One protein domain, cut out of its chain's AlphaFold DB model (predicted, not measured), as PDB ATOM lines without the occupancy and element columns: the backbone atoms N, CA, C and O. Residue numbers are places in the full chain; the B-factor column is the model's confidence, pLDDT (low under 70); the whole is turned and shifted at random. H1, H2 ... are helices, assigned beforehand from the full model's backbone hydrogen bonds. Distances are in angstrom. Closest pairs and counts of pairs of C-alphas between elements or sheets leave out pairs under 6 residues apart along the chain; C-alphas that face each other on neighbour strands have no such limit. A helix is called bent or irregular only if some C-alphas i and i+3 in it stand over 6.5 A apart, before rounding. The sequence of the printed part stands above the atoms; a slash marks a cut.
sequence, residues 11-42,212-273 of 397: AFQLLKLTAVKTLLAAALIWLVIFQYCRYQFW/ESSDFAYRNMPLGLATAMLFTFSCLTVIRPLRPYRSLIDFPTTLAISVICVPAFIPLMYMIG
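This is residues 11 to 42 and 212 to 273 of the 397 residues of an uncharacterized protein of Trichophyton equinum (strain ATCC MYA-4606 / CBS 127.97) (UniProt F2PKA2). Three long helices stand side by side in a single row, H2, H5, H4, with H5 in the middle; H2 and H5 run the same way with their lines only 5 degrees from each other, while H4 runs back against H5 at a slant. The short helices H1 and H3 sit at opposite ends of the elongated whole, each just before a long helix, H1 before H2 and H3 before H4. The printed part has 94 residues with five named helices, in the order H1, H2, H3, H4, H5, and no named strand; its class is all helix. It is loose, with a radius of gyration of the C-alphas of 15.7 A, and spans 45 by 29 by 22 A.

Find C-alpha 11 at (-9.597, -70.171, 27.672), where H1, residues 11 to 14, begins. Go on to Thr 18, where H2, residues 18 to 40, starts its run of 32.6 A to C-alpha 40 at (9.384, -99.773, 20.766). Beyond the cut, look for H3 at residues 216 to 219, then H4, residues 221 to 239, 26.6 A long. Last comes H5, residues 251 to 272, 31.6 A long, ending with C-alpha 272 at (14.301, -92.983, 16.880). H5 is neither bent nor irregular, but only just: C-alphas 259 and 262 are 6.3 A apart.

Start from H5, which touches both H2 and H4. Its closest C-alphas to H2 are those of Thr 253 and Ala 19, 4.3 A apart, and the two run the same way at a shallow tilt of 5 degrees. Next look at Ser 258 and Met 229, the closest C-alphas of H5 and H4, 5.1 A apart. H4 and H5 form a helical hairpin, running opposite ways at a tilt of 35.1 degrees, only just steep. H2 and H4 are apart. H1 is close to H2 but not clearly touching, with the closest C-alphas, Leu 14 and Val 20, 6.9 A apart. H3 is likewise close to H4 but not clearly touching, at 8.0 A between the C-alphas of Ala 217 and Gly 224, the closest; H3 and H5 are only just apart, at 8.2 A. In H2 and H4 every O i to N i+4 pair is within hydrogen-bond range, in H5 13 of 18 are, and H1 and H3 are too short for such a pair.

The two C-alphas farthest apart, those of Phe 12 and Ser 214, are 49.0 A apart. Residues 43 to 211 are not printed, and C-alphas 42 and 212 stand 20.3 A apart across this cut. The link from H4 to H5, 11 residues, is long; those from H1 to H2 and from H3 to H4 are tight. The mean pLDDT of the printed part is 83.7, and it falls under 70 at residues 11 to 16, 212 to 214, 243 and 246 to 247.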
ATOM      1  N   ALA A  11     -10.044 -68.846  28.103       60.88
ATOM      2  CA  ALA A  11      -9.597 -70.171  27.672       60.88
ATOM      3  C   ALA A  11     -10.641 -70.881  26.786       60.88
ATOM      4  O   ALA A  11     -10.300 -71.413  25.728       60.88
ATOM      5  N   PHE A  12     -11.926 -70.818  27.149       61.81
ATOM      6  CA  PHE A  12     -13.018 -71.386  26.344       61.81
ATOM      7  C   PHE A  12     -13.203 -70.702  24.980       61.81
ATOM      8  O   PHE A  12     -13.633 -71.350  24.024       61.81
ATOM      9  N   GLN A  13     -12.885 -69.410  24.863       63.94
ATOM     10  CA  GLN A  13     -12.905 -68.689  23.584       63.94
ATOM     11  C   GLN A  13     -11.702 -69.065  22.707       63.94
ATOM     12  O   GLN A  13     -11.867 -69.305  21.513       63.94
ATOM     13  N   LEU A  14     -10.511 -69.208  23.298       63.66
ATOM     14  CA  LEU A  14      -9.301 -69.662  22.601       63.66
ATOM     15  C   LEU A  14      -9.462 -71.081  22.028       63.66
ATOM     16  O   LEU A  14      -9.088 -71.328  20.885       63.66
ATOM     17  N   LEU A  15     -10.112 -71.988  22.762       62.75
ATOM     18  CA  LEU A  15     -10.444 -73.351  22.313       62.75
ATOM     19  C   LEU A  15     -11.369 -73.412  21.081       62.75
ATOM     20  O   LEU A  15     -11.474 -74.462  20.443       62.75
ATOM     21  N   LYS A  16     -12.047 -72.313  20.716       68.56
ATOM     22  CA  LYS A  16     -12.875 -72.254  19.499       68.56
ATOM     23  C   LYS A  16     -12.062 -72.006  18.230       68.56
ATOM     24  O   LYS A  16     -12.561 -72.339  17.155       68.56
ATOM     25  N   LEU A  17     -10.842 -71.472  18.339       77.94
ATOM     26  CA  LEU A  17      -9.960 -71.225  17.198       77.94
ATOM     27  C   LEU A  17      -9.537 -72.552  16.561       77.94
ATOM     28  O   LEU A  17      -9.053 -73.457  17.243       77.94
ATOM     29  N   THR A  18      -9.672 -72.647  15.238       80.06
ATOM     30  CA  THR A  18      -9.257 -73.828  14.469       80.06
ATOM     31  C   THR A  18      -7.780 -74.146  14.704       80.06
ATOM     32  O   THR A  18      -7.449 -75.298  14.955       80.06
ATOM     33  N   ALA A  19      -6.916 -73.128  14.772       79.50
ATOM     34  CA  ALA A  19      -5.489 -73.295  15.057       79.50
ATOM     35  C   ALA A  19      -5.211 -73.974  16.410       79.50
ATOM     36  O   ALA A  19      -4.351 -74.847  16.489       79.50
ATOM     37  N   VAL A  20      -5.962 -73.626  17.462       83.81
ATOM     38  CA  VAL A  20      -5.804 -74.233  18.795       83.81
ATOM     39  C   VAL A  20      -6.253 -75.693  18.773       83.81
ATOM     40  O   VAL A  20      -5.552 -76.553  19.298       83.81
ATOM     41  N   LYS A  21      -7.372 -76.003  18.107       84.94
ATOM     42  CA  LYS A  21      -7.832 -77.391  17.929       84.94
ATOM     43  C   LYS A  21      -6.819 -78.228  17.148       84.94
ATOM     44  O   LYS A  21      -6.537 -79.353  17.546       84.94
ATOM     45  N   THR A  22      -6.248 -77.670  16.080       85.88
ATOM     46  CA  THR A  22      -5.208 -78.327  15.278       85.88
ATOM     47  C   THR A  22      -3.954 -78.589  16.104       85.88
ATOM     48  O   THR A  22      -3.432 -79.698  16.062       85.88
ATOM     49  N   LEU A  23      -3.498 -77.617  16.899       88.19
ATOM     50  CA  LEU A  23      -2.345 -77.792  17.785       88.19
ATOM     51  C   LEU A  23      -2.595 -78.853  18.861       88.19
ATOM     52  O   LEU A  23      -1.722 -79.676  19.100       88.19
ATOM     53  N   LEU A  24      -3.784 -78.882  19.472       88.81
ATOM     54  CA  LEU A  24      -4.145 -79.908  20.457       88.81
ATOM     55  C   LEU A  24      -4.202 -81.307  19.832       88.81
ATOM     56  O   LEU A  24      -3.682 -82.257  20.412       88.81
ATOM     57  N   ALA A  25      -4.793 -81.437  18.641       89.75
ATOM     58  CA  ALA A  25      -4.825 -82.701  17.912       89.75
ATOM     59  C   ALA A  25      -3.413 -83.159  17.512       89.75
ATOM     60  O   ALA A  25      -3.060 -84.318  17.719       89.75
ATOM     61  N   ALA A  26      -2.581 -82.246  17.002       90.75
ATOM     62  CA  ALA A  26      -1.190 -82.528  16.666       90.75
ATOM     63  C   ALA A  26      -0.374 -82.922  17.904       90.75
ATOM     64  O   ALA A  26       0.396 -83.870  17.833       90.75
ATOM     65  N   ALA A  27      -0.579 -82.255  19.043       91.56
ATOM     66  CA  ALA A  27       0.063 -82.606  20.306       91.56
ATOM     67  C   ALA A  27      -0.363 -83.997  20.796       91.56
ATOM     68  O   ALA A  27       0.484 -84.769  21.232       91.56
ATOM     69  N   LEU A  28      -1.646 -84.355  20.676       94.81
ATOM     70  CA  LEU A  28      -2.125 -85.698  21.008       94.81
ATOM     71  C   LEU A  28      -1.457 -86.761  20.123       94.81
ATOM     72  O   LEU A  28      -0.953 -87.754  20.639       94.81
ATOM     73  N   ILE A  29      -1.413 -86.538  18.806       93.88
ATOM     74  CA  ILE A  29      -0.743 -87.442  17.860       93.88
ATOM     75  C   ILE A  29       0.747 -87.546  18.194       93.88
ATOM     76  O   ILE A  29       1.283 -88.647  18.264       93.88
ATOM     77  N   TRP A  30       1.404 -86.416  18.450       93.56
ATOM     78  CA  TRP A  30       2.810 -86.368  18.833       93.56
ATOM     79  C   TRP A  30       3.069 -87.179  20.103       93.56
ATOM     80  O   TRP A  30       4.003 -87.970  20.128       93.56
ATOM     81  N   LEU A  31       2.216 -87.056  21.127       94.56
ATOM     82  CA  LEU A  31       2.332 -87.820  22.372       94.56
ATOM     83  C   LEU A  31       2.129 -89.320  22.154       94.56
ATOM     84  O   LEU A  31       2.854 -90.117  22.742       94.56
ATOM     85  N   VAL A  32       1.180 -89.712  21.299       94.88
ATOM     86  CA  VAL A  32       0.976 -91.122  20.934       94.88
ATOM     87  C   VAL A  32       2.211 -91.674  20.225       94.88
ATOM     88  O   VAL A  32       2.683 -92.747  20.593       94.88
ATOM     89  N   ILE A  33       2.773 -90.934  19.263       93.06
ATOM     90  CA  ILE A  33       3.999 -91.338  18.562       93.06
ATOM     91  C   ILE A  33       5.178 -91.395  19.533       93.06
ATOM     92  O   ILE A  33       5.889 -92.391  19.556       93.06
ATOM     93  N   PHE A  34       5.364 -90.384  20.380       93.12
ATOM     94  CA  PHE A  34       6.427 -90.361  21.383       93.12
ATOM     95  C   PHE A  34       6.325 -91.556  22.338       93.12
ATOM     96  O   PHE A  34       7.321 -92.223  22.605       93.12
ATOM     97  N   GLN A  35       5.119 -91.867  22.822       93.44
ATOM     98  CA  GLN A  35       4.895 -93.003  23.710       93.44
ATOM     99  C   GLN A  35       5.106 -94.344  22.995       93.44
ATOM    100  O   GLN A  35       5.662 -95.264  23.592       93.44
ATOM    101  N   TYR A  36       4.704 -94.450  21.725       92.69
ATOM    102  CA  TYR A  36       4.990 -95.613  20.889       92.69
ATOM    103  C   TYR A  36       6.499 -95.796  20.692       92.69
ATOM    104  O   TYR A  36       7.016 -96.874  20.965       92.69
ATOM    105  N   CYS A  37       7.225 -94.739  20.315       90.44
ATOM    106  CA  CYS A  37       8.676 -94.784  20.152       90.44
ATOM    107  C   CYS A  37       9.375 -95.161  21.462       90.44
ATOM    108  O   CYS A  37      10.276 -95.993  21.461       90.44
ATOM    109  N   ARG A  38       8.906 -94.627  22.596       89.19
ATOM    110  CA  ARG A  38       9.402 -95.002  23.922       89.19
ATOM    111  C   ARG A  38       9.158 -96.477  24.249       89.19
ATOM    112  O   ARG A  38       9.970 -97.068  24.944       89.19
ATOM    113  N   TYR A  39       8.053 -97.066  23.797       88.88
ATOM    114  CA  TYR A  39       7.764 -98.485  24.011       88.88
ATOM    115  C   TYR A  39       8.513 -99.405  23.038       88.88
ATOM    116  O   TYR A  39       8.862-100.516  23.415       88.88
ATOM    117  N   GLN A  40       8.764 -98.956  21.808       87.94
ATOM    118  CA  GLN A  40       9.384 -99.773  20.766       87.94
ATOM    119  C   GLN A  40      10.918 -99.717  20.805       87.94
ATOM    120  O   GLN A  40      11.569-100.751  20.713       87.94
ATOM    121  N   PHE A  41      11.502 -98.528  20.973       86.44
ATOM    122  CA  PHE A  41      12.940 -98.285  20.798       86.44
ATOM    123  C   PHE A  41      13.713 -98.165  22.119       86.44
ATOM    124  O   PHE A  41      14.839 -97.682  22.145       86.44
ATOM    125  N   TRP A  42      13.141 -98.616  23.239       85.31
ATOM    126  CA  TRP A  42      13.807 -98.541  24.548       85.31
ATOM    127  C   TRP A  42      15.066 -99.414  24.674       85.31
ATOM    128  O   TRP A  42      15.875 -99.170  25.569       85.31
ATOM    129  N   GLU A 212      26.244 -89.351  13.366       67.88
ATOM    130  CA  GLU A 212      27.556 -88.707  13.357       67.88
ATOM    131  C   GLU A 212      27.536 -87.424  12.509       67.88
ATOM    132  O   GLU A 212      26.737 -87.258  11.589       67.88
ATOM    133  N   SER A 213      28.430 -86.472  12.795       63.03
ATOM    134  CA  SER A 213      28.592 -85.253  11.983       63.03
ATOM    135  C   SER A 213      29.094 -85.534  10.557       63.03
ATOM    136  O   SER A 213      28.987 -84.670   9.679       63.03
ATOM    137  N   SER A 214      29.615 -86.739  10.318       65.69
ATOM    138  CA  SER A 214      29.958 -87.280   9.004       65.69
ATOM    139  C   SER A 214      28.706 -87.589   8.164       65.69
ATOM    140  O   SER A 214      28.744 -87.450   6.937       65.69
ATOM    141  N   ASP A 215      27.572 -87.911   8.801       70.31
ATOM    142  CA  ASP A 215      26.331 -88.262   8.119       70.31
ATOM    143  C   ASP A 215      25.724 -87.045   7.423       70.31
ATOM    144  O   ASP A 215      25.313 -86.064   8.053       70.31
ATOM    145  N   PHE A 216      25.576 -87.131   6.098       77.69
ATOM    146  CA  PHE A 216      25.001 -86.052   5.296       77.69
ATOM    147  C   PHE A 216      23.614 -85.619   5.804       77.69
ATOM    148  O   PHE A 216      23.339 -84.421   5.887       77.69
ATOM    149  N   ALA A 217      22.753 -86.574   6.165       75.88
ATOM    150  CA  ALA A 217      21.389 -86.303   6.620       75.88
ATOM    151  C   ALA A 217      21.331 -85.634   8.006       75.88
ATOM    152  O   ALA A 217      20.437 -84.821   8.252       75.88
ATOM    153  N   TYR A 218      22.275 -85.951   8.896       79.56
ATOM    154  CA  TYR A 218      22.346 -85.358  10.232       79.56
ATOM    155  C   TYR A 218      23.026 -83.989  10.198       79.56
ATOM    156  O   TYR A 218      22.486 -83.008  10.704       79.56
ATOM    157  N   ARG A 219      24.156 -83.876   9.490       83.00
ATOM    158  CA  ARG A 219      24.873 -82.609   9.294       83.00
ATOM    159  C   ARG A 219      23.994 -81.530   8.666       83.00
ATOM    160  O   ARG A 219      24.058 -80.368   9.058       83.00
ATOM    161  N   ASN A 220      23.163 -81.910   7.697       85.88
ATOM    162  CA  ASN A 220      22.243 -80.997   7.021       85.88
ATOM    163  C   ASN A 220      20.839 -80.973   7.653       85.88
ATOM    164  O   ASN A 220      19.918 -80.427   7.045       85.88
ATOM    165  N   MET A 221      20.649 -81.511   8.866       84.94
ATOM    166  CA  MET A 221      19.353 -81.516   9.556       84.94
ATOM    167  C   MET A 221      18.716 -80.115   9.655       84.94
ATOM    168  O   MET A 221      17.530 -80.003   9.338       84.94
ATOM    169  N   PRO A 222      19.436 -79.022  10.001       87.69
ATOM    170  CA  PRO A 222      18.834 -77.685  10.038       87.69
ATOM    171  C   PRO A 222      18.314 -77.215   8.670       87.69
ATOM    172  O   PRO A 222      17.279 -76.555   8.592       87.69
ATOM    173  N   LEU A 223      18.997 -77.593   7.583       88.06
ATOM    174  CA  LEU A 223      18.561 -77.298   6.214       88.06
ATOM    175  C   LEU A 223      17.345 -78.151   5.825       88.06
ATOM    176  O   LEU A 223      16.398 -77.635   5.231       88.06
ATOM    177  N   GLY A 224      17.328 -79.432   6.204       86.25
ATOM    178  CA  GLY A 224      16.171 -80.318   6.042       86.25
ATOM    179  C   GLY A 224      14.931 -79.798   6.779       86.25
ATOM    180  O   GLY A 224      13.840 -79.740   6.219       86.25
ATOM    181  N   LEU A 225      15.113 -79.315   8.008       89.06
ATOM    182  CA  LEU A 225      14.074 -78.649   8.792       89.06
ATOM    183  C   LEU A 225      13.543 -77.399   8.077       89.06
ATOM    184  O   LEU A 225      12.336 -77.274   7.875       89.06
ATOM    185  N   ALA A 226      14.426 -76.487   7.662       90.56
ATOM    186  CA  ALA A 226      14.034 -75.253   6.979       90.56
ATOM    187  C   ALA A 226      13.278 -75.526   5.670       90.56
ATOM    188  O   ALA A 226      12.235 -74.926   5.413       90.56
ATOM    189  N   THR A 227      13.769 -76.467   4.864       91.00
ATOM    190  CA  THR A 227      13.122 -76.857   3.603       91.00
ATOM    191  C   THR A 227      11.755 -77.494   3.836       91.00
ATOM    192  O   THR A 227      10.804 -77.118   3.153       91.00
ATOM    193  N   ALA A 228      11.600 -78.366   4.838       90.94
ATOM    194  CA  ALA A 228      10.305 -78.950   5.189       90.94
ATOM    195  C   ALA A 228       9.295 -77.894   5.679       90.94
ATOM    196  O   ALA A 228       8.127 -77.922   5.283       90.94
ATOM    197  N   MET A 229       9.736 -76.928   6.493       92.31
ATOM    198  CA  MET A 229       8.886 -75.821   6.955       92.31
ATOM    199  C   MET A 229       8.430 -74.928   5.791       92.31
ATOM    200  O   MET A 229       7.250 -74.599   5.686       92.31
ATOM    201  N   LEU A 230       9.338 -74.576   4.874       93.38
ATOM    202  CA  LEU A 230       9.014 -73.761   3.696       93.38
ATOM    203  C   LEU A 230       8.102 -74.501   2.714       93.38
ATOM    204  O   LEU A 230       7.160 -73.911   2.180       93.38
ATOM    205  N   PHE A 231       8.359 -75.789   2.487       93.19
ATOM    206  CA  PHE A 231       7.553 -76.627   1.608       93.19
ATOM    207  C   PHE A 231       6.127 -76.782   2.143       93.19
ATOM    208  O   PHE A 231       5.169 -76.512   1.422       93.19
ATOM    209  N   THR A 232       5.970 -77.123   3.425       90.75
ATOM    210  CA  THR A 232       4.643 -77.255   4.052       90.75
ATOM    211  C   THR A 232       3.879 -75.935   4.058       90.75
ATOM    212  O   THR A 232       2.706 -75.917   3.681       90.75
ATOM    213  N   PHE A 233       4.540 -74.817   4.366       91.88
ATOM    214  CA  PHE A 233       3.934 -73.490   4.270       91.88
ATOM    215  C   PHE A 233       3.471 -73.167   2.838       91.88
ATOM    216  O   PHE A 233       2.343 -72.715   2.624       91.88
ATOM    217  N   SER A 234       4.310 -73.448   1.837       90.94
ATOM    218  CA  SER A 234       3.996 -73.206   0.421       90.94
ATOM    219  C   SER A 234       2.832 -74.075  -0.062       90.94
ATOM    220  O   SER A 234       1.895 -73.577  -0.681       90.94
ATOM    221  N   CYS A 235       2.814 -75.364   0.281       89.62
ATOM    222  CA  CYS A 235       1.704 -76.253  -0.056       89.62
ATOM    223  C   CYS A 235       0.392 -75.794   0.590       89.62
ATOM    224  O   CYS A 235      -0.628 -75.696  -0.090       89.62
ATOM    225  N   LEU A 236       0.404 -75.463   1.884       87.31
ATOM    226  CA  LEU A 236      -0.798 -75.032   2.598       87.31
ATOM    227  C   LEU A 236      -1.335 -73.696   2.072       87.31
ATOM    228  O   LEU A 236      -2.550 -73.532   1.965       87.31
ATOM    229  N   THR A 237      -0.462 -72.763   1.682       86.06
ATOM    230  CA  THR A 237      -0.874 -71.485   1.075       86.06
ATOM    231  C   THR A 237      -1.476 -71.656  -0.322       86.06
ATOM    232  O   THR A 237      -2.458 -70.982  -0.632       86.06
ATOM    233  N   VAL A 238      -0.967 -72.594  -1.129       87.06
ATOM    234  CA  VAL A 238      -1.520 -72.935  -2.456       87.06
ATOM    235  C   VAL A 238      -2.833 -73.725  -2.360       87.06
ATOM    236  O   VAL A 238      -3.729 -73.526  -3.178       87.06
ATOM    237  N   ILE A 239      -2.984 -74.589  -1.352       84.62
ATOM    238  CA  ILE A 239      -4.188 -75.414  -1.132       84.62
ATOM    239  C   ILE A 239      -5.319 -74.605  -0.481       84.62
ATOM    240  O   ILE A 239      -6.493 -74.846  -0.759       84.62
ATOM    241  N   ARG A 240      -4.990 -73.609   0.348       80.25
ATOM    242  CA  ARG A 240      -5.945 -72.718   1.026       80.25
ATOM    243  C   ARG A 240      -7.094 -72.177   0.149       80.25
ATOM    244  O   ARG A 240      -8.224 -72.163   0.643       80.25
ATOM    245  N   PRO A 241      -6.882 -71.677  -1.087       79.12
ATOM    246  CA  PRO A 241      -7.967 -71.160  -1.927       79.12
ATOM    247  C   PRO A 241      -8.955 -72.230  -2.419       79.12
ATOM    248  O   PRO A 241     -10.028 -71.871  -2.912       79.12
ATOM    249  N   LEU A 242      -8.652 -73.525  -2.280       80.56
ATOM    250  CA  LEU A 242      -9.560 -74.600  -2.672       80.56
ATOM    251  C   LEU A 242     -10.790 -74.627  -1.745       80.56
ATOM    252  O   LEU A 242     -10.679 -74.676  -0.518       80.56
ATOM    253  N   ARG A 243     -11.987 -74.624  -2.354       67.94
ATOM    254  CA  ARG A 243     -13.295 -74.541  -1.669       67.94
ATOM    255  C   ARG A 243     -13.454 -75.436  -0.425       67.94
ATOM    256  O   ARG A 243     -13.953 -74.902   0.564       67.94
ATOM    257  N   PRO A 244     -13.060 -76.725  -0.415       73.25
ATOM    258  CA  PRO A 244     -13.275 -77.583   0.755       73.25
ATOM    259  C   PRO A 244     -12.389 -77.245   1.968       73.25
ATOM    260  O   PRO A 244     -12.744 -77.606   3.085       73.25
ATOM    261  N   TYR A 245     -11.269 -76.538   1.786       70.75
ATOM    262  CA  TYR A 245     -10.271 -76.318   2.846       70.75
ATOM    263  C   TYR A 245     -10.229 -74.882   3.379       70.75
ATOM    264  O   TYR A 245      -9.582 -74.610   4.391       70.75
ATOM    265  N   ARG A 246     -10.959 -73.959   2.739       69.69
ATOM    266  CA  ARG A 246     -10.926 -72.516   3.022       69.69
ATOM    267  C   ARG A 246     -11.291 -72.147   4.468       69.69
ATOM    268  O   ARG A 246     -10.786 -71.150   4.973       69.69
ATOM    269  N   SER A 247     -12.165 -72.916   5.121       67.81
ATOM    270  CA  SER A 247     -12.567 -72.701   6.523       67.81
ATOM    271  C   SER A 247     -11.700 -73.448   7.541       67.81
ATOM    272  O   SER A 247     -11.742 -73.121   8.724       67.81
ATOM    273  N   LEU A 248     -10.942 -74.457   7.097       70.06
ATOM    274  CA  LEU A 248     -10.124 -75.316   7.959       70.06
ATOM    275  C   LEU A 248      -8.661 -74.842   8.022       70.06
ATOM    276  O   LEU A 248      -8.016 -74.976   9.055       70.06
ATOM    277  N   ILE A 249      -8.149 -74.263   6.930       78.31
ATOM    278  CA  ILE A 249      -6.759 -73.805   6.789       78.31
ATOM    279  C   ILE A 249      -6.729 -72.269   6.818       78.31
ATOM    280  O   ILE A 249      -6.622 -71.594   5.790       78.31
ATOM    281  N   ASP A 250      -6.851 -71.691   8.013       81.00
ATOM    282  CA  ASP A 250      -6.634 -70.257   8.224       81.00
ATOM    283  C   ASP A 250      -5.129 -69.929   8.354       81.00
ATOM    284  O   ASP A 250      -4.255 -70.798   8.313       81.00
ATOM    285  N   PHE A 251      -4.788 -68.634   8.380       81.94
ATOM    286  CA  PHE A 251      -3.381 -68.203   8.379       81.94
ATOM    287  C   PHE A 251      -2.685 -68.587   9.697       81.94
ATOM    288  O   PHE A 251      -1.591 -69.147   9.632       81.94
ATOM    289  N   PRO A 252      -3.338 -68.421  10.869       83.62
ATOM    290  CA  PRO A 252      -2.821 -68.940  12.131       83.62
ATOM    291  C   PRO A 252      -2.586 -70.456  12.119       83.62
ATOM    292  O   PRO A 252      -1.543 -70.896  12.586       83.62
ATOM    293  N   THR A 253      -3.492 -71.257  11.547       84.00
ATOM    294  CA  THR A 253      -3.325 -72.719  11.444       84.00
ATOM    295  C   THR A 253      -2.176 -73.078  10.508       84.00
ATOM    296  O   THR A 253      -1.393 -73.968  10.816       84.00
ATOM    297  N   THR A 254      -2.022 -72.359   9.393       85.88
ATOM    298  CA  THR A 254      -0.906 -72.570   8.455       85.88
ATOM    299  C   THR A 254       0.442 -72.312   9.128       85.88
ATOM    300  O   THR A 254       1.362 -73.123   9.009       85.88
ATOM    301  N   LEU A 255       0.549 -71.208   9.877       86.69
ATOM    302  CA  LEU A 255       1.753 -70.867  10.631       86.69
ATOM    303  C   LEU A 255       2.008 -71.871  11.762       86.69
ATOM    304  O   LEU A 255       3.133 -72.327  11.926       86.69
ATOM    305  N   ALA A 256       0.964 -72.266  12.496       86.38
ATOM    306  CA  ALA A 256       1.052 -73.254  13.564       86.38
ATOM    307  C   ALA A 256       1.553 -74.615  13.052       86.38
ATOM    308  O   ALA A 256       2.474 -75.187  13.629       86.38
ATOM    309  N   ILE A 257       1.019 -75.114  11.933       87.06
ATOM    310  CA  ILE A 257       1.487 -76.377  11.345       87.06
ATOM    311  C   ILE A 257       2.949 -76.249  10.900       87.06
ATOM    312  O   ILE A 257       3.774 -77.087  11.257       87.06
ATOM    313  N   SER A 258       3.276 -75.191  10.155       89.00
ATOM    314  CA  SER A 258       4.586 -75.065   9.504       89.00
ATOM    315  C   SER A 258       5.713 -74.745  10.492       89.00
ATOM    316  O   SER A 258       6.812 -75.252  10.329       89.00
ATOM    317  N   VAL A 259       5.462 -73.925  11.519       88.94
ATOM    318  CA  VAL A 259       6.500 -73.419  12.444       88.94
ATOM    319  C   VAL A 259       6.492 -74.131  13.799       88.94
ATOM    320  O   VAL A 259       7.484 -74.068  14.516       88.94
ATOM    321  N   ILE A 260       5.409 -74.824  14.168       89.06
ATOM    322  CA  ILE A 260       5.323 -75.544  15.451       89.06
ATOM    323  C   ILE A 260       5.262 -77.050  15.214       89.06
ATOM    324  O   ILE A 260       6.112 -77.778  15.716       89.06
ATOM    325  N   CYS A 261       4.291 -77.540  14.436       89.25
ATOM    326  CA  CYS A 261       4.111 -78.985  14.275       89.25
ATOM    327  C   CYS A 261       5.279 -79.629  13.518       89.25
ATOM    328  O   CYS A 261       5.894 -80.558  14.030       89.25
ATOM    329  N   VAL A 262       5.622 -79.134  12.326       88.88
ATOM    330  CA  VAL A 262       6.709 -79.693  11.498       88.88
ATOM    331  C   VAL A 262       8.038 -79.804  12.265       88.88
ATOM    332  O   VAL A 262       8.577 -80.912  12.340       88.88
ATOM    333  N   PRO A 263       8.555 -78.739  12.907       89.25
ATOM    334  CA  PRO A 263       9.784 -78.843  13.689       89.25
ATOM    335  C   PRO A 263       9.631 -79.622  15.002       89.25
ATOM    336  O   PRO A 263      10.648 -79.949  15.595       89.25
ATOM    337  N   ALA A 264       8.419 -79.963  15.458       89.19
ATOM    338  CA  ALA A 264       8.223 -80.887  16.580       89.19
ATOM    339  C   ALA A 264       8.257 -82.365  16.145       89.19
ATOM    340  O   ALA A 264       8.750 -83.212  16.889       89.19
ATOM    341  N   PHE A 265       7.755 -82.694  14.948       89.69
ATOM    342  CA  PHE A 265       7.739 -84.070  14.429       89.69
ATOM    343  C   PHE A 265       9.064 -84.495  13.788       89.69
ATOM    344  O   PHE A 265       9.433 -85.660  13.884       89.69
ATOM    345  N   ILE A 266       9.806 -83.583  13.155       87.00
ATOM    346  CA  ILE A 266      11.075 -83.946  12.506       87.00
ATOM    347  C   ILE A 266      12.120 -84.450  13.519       87.00
ATOM    348  O   ILE A 266      12.681 -85.518  13.281       87.00
ATOM    349  N   PRO A 267      12.365 -83.789  14.669       85.75
ATOM    350  CA  PRO A 267      13.287 -84.303  15.676       85.75
ATOM    351  C   PRO A 267      12.888 -85.672  16.226       85.75
ATOM    352  O   PRO A 267      13.782 -86.458  16.510       85.75
ATOM    353  N   LEU A 268      11.589 -86.002  16.311       86.81
ATOM    354  CA  LEU A 268      11.160 -87.349  16.715       86.81
ATOM    355  C   LEU A 268      11.737 -88.431  15.798       86.81
ATOM    356  O   LEU A 268      12.119 -89.484  16.292       86.81
ATOM    357  N   MET A 269      11.837 -88.171  14.490       83.81
ATOM    358  CA  MET A 269      12.453 -89.115  13.553       83.81
ATOM    359  C   MET A 269      13.931 -89.325  13.886       83.81
ATOM    360  O   MET A 269      14.383 -90.455  14.015       83.81
ATOM    361  N   TYR A 270      14.680 -88.247  14.114       83.38
ATOM    362  CA  TYR A 270      16.086 -88.357  14.507       83.38
ATOM    363  C   TYR A 270      16.256 -89.018  15.886       83.38
ATOM    364  O   TYR A 270      17.207 -89.770  16.083       83.38
ATOM    365  N   MET A 271      15.312 -88.812  16.810       85.25
ATOM    366  CA  MET A 271      15.299 -89.452  18.128       85.25
ATOM    367  C   MET A 271      15.083 -90.970  18.078       85.25
ATOM    368  O   MET A 271      15.462 -91.634  19.035       85.25
ATOM    369  N   ILE A 272      14.492 -91.527  17.014       85.94
ATOM    370  CA  ILE A 272      14.301 -92.983  16.880       85.94
ATOM    371  C   ILE A 272      15.649 -93.709  16.788       85.94
ATOM    372  O   ILE A 272      15.776 -94.779  17.370       85.94
ATOM    373  N   GLY A 273      16.647 -93.099  16.143       79.31
ATOM    374  CA  GLY A 273      17.956 -93.698  15.872       79.31
ATOM    375  C   GLY A 273      18.133 -94.029  14.387       79.31
ATOM    376  O   GLY A 273      17.183 -94.403  13.697       79.31
TER     377      GLY A 273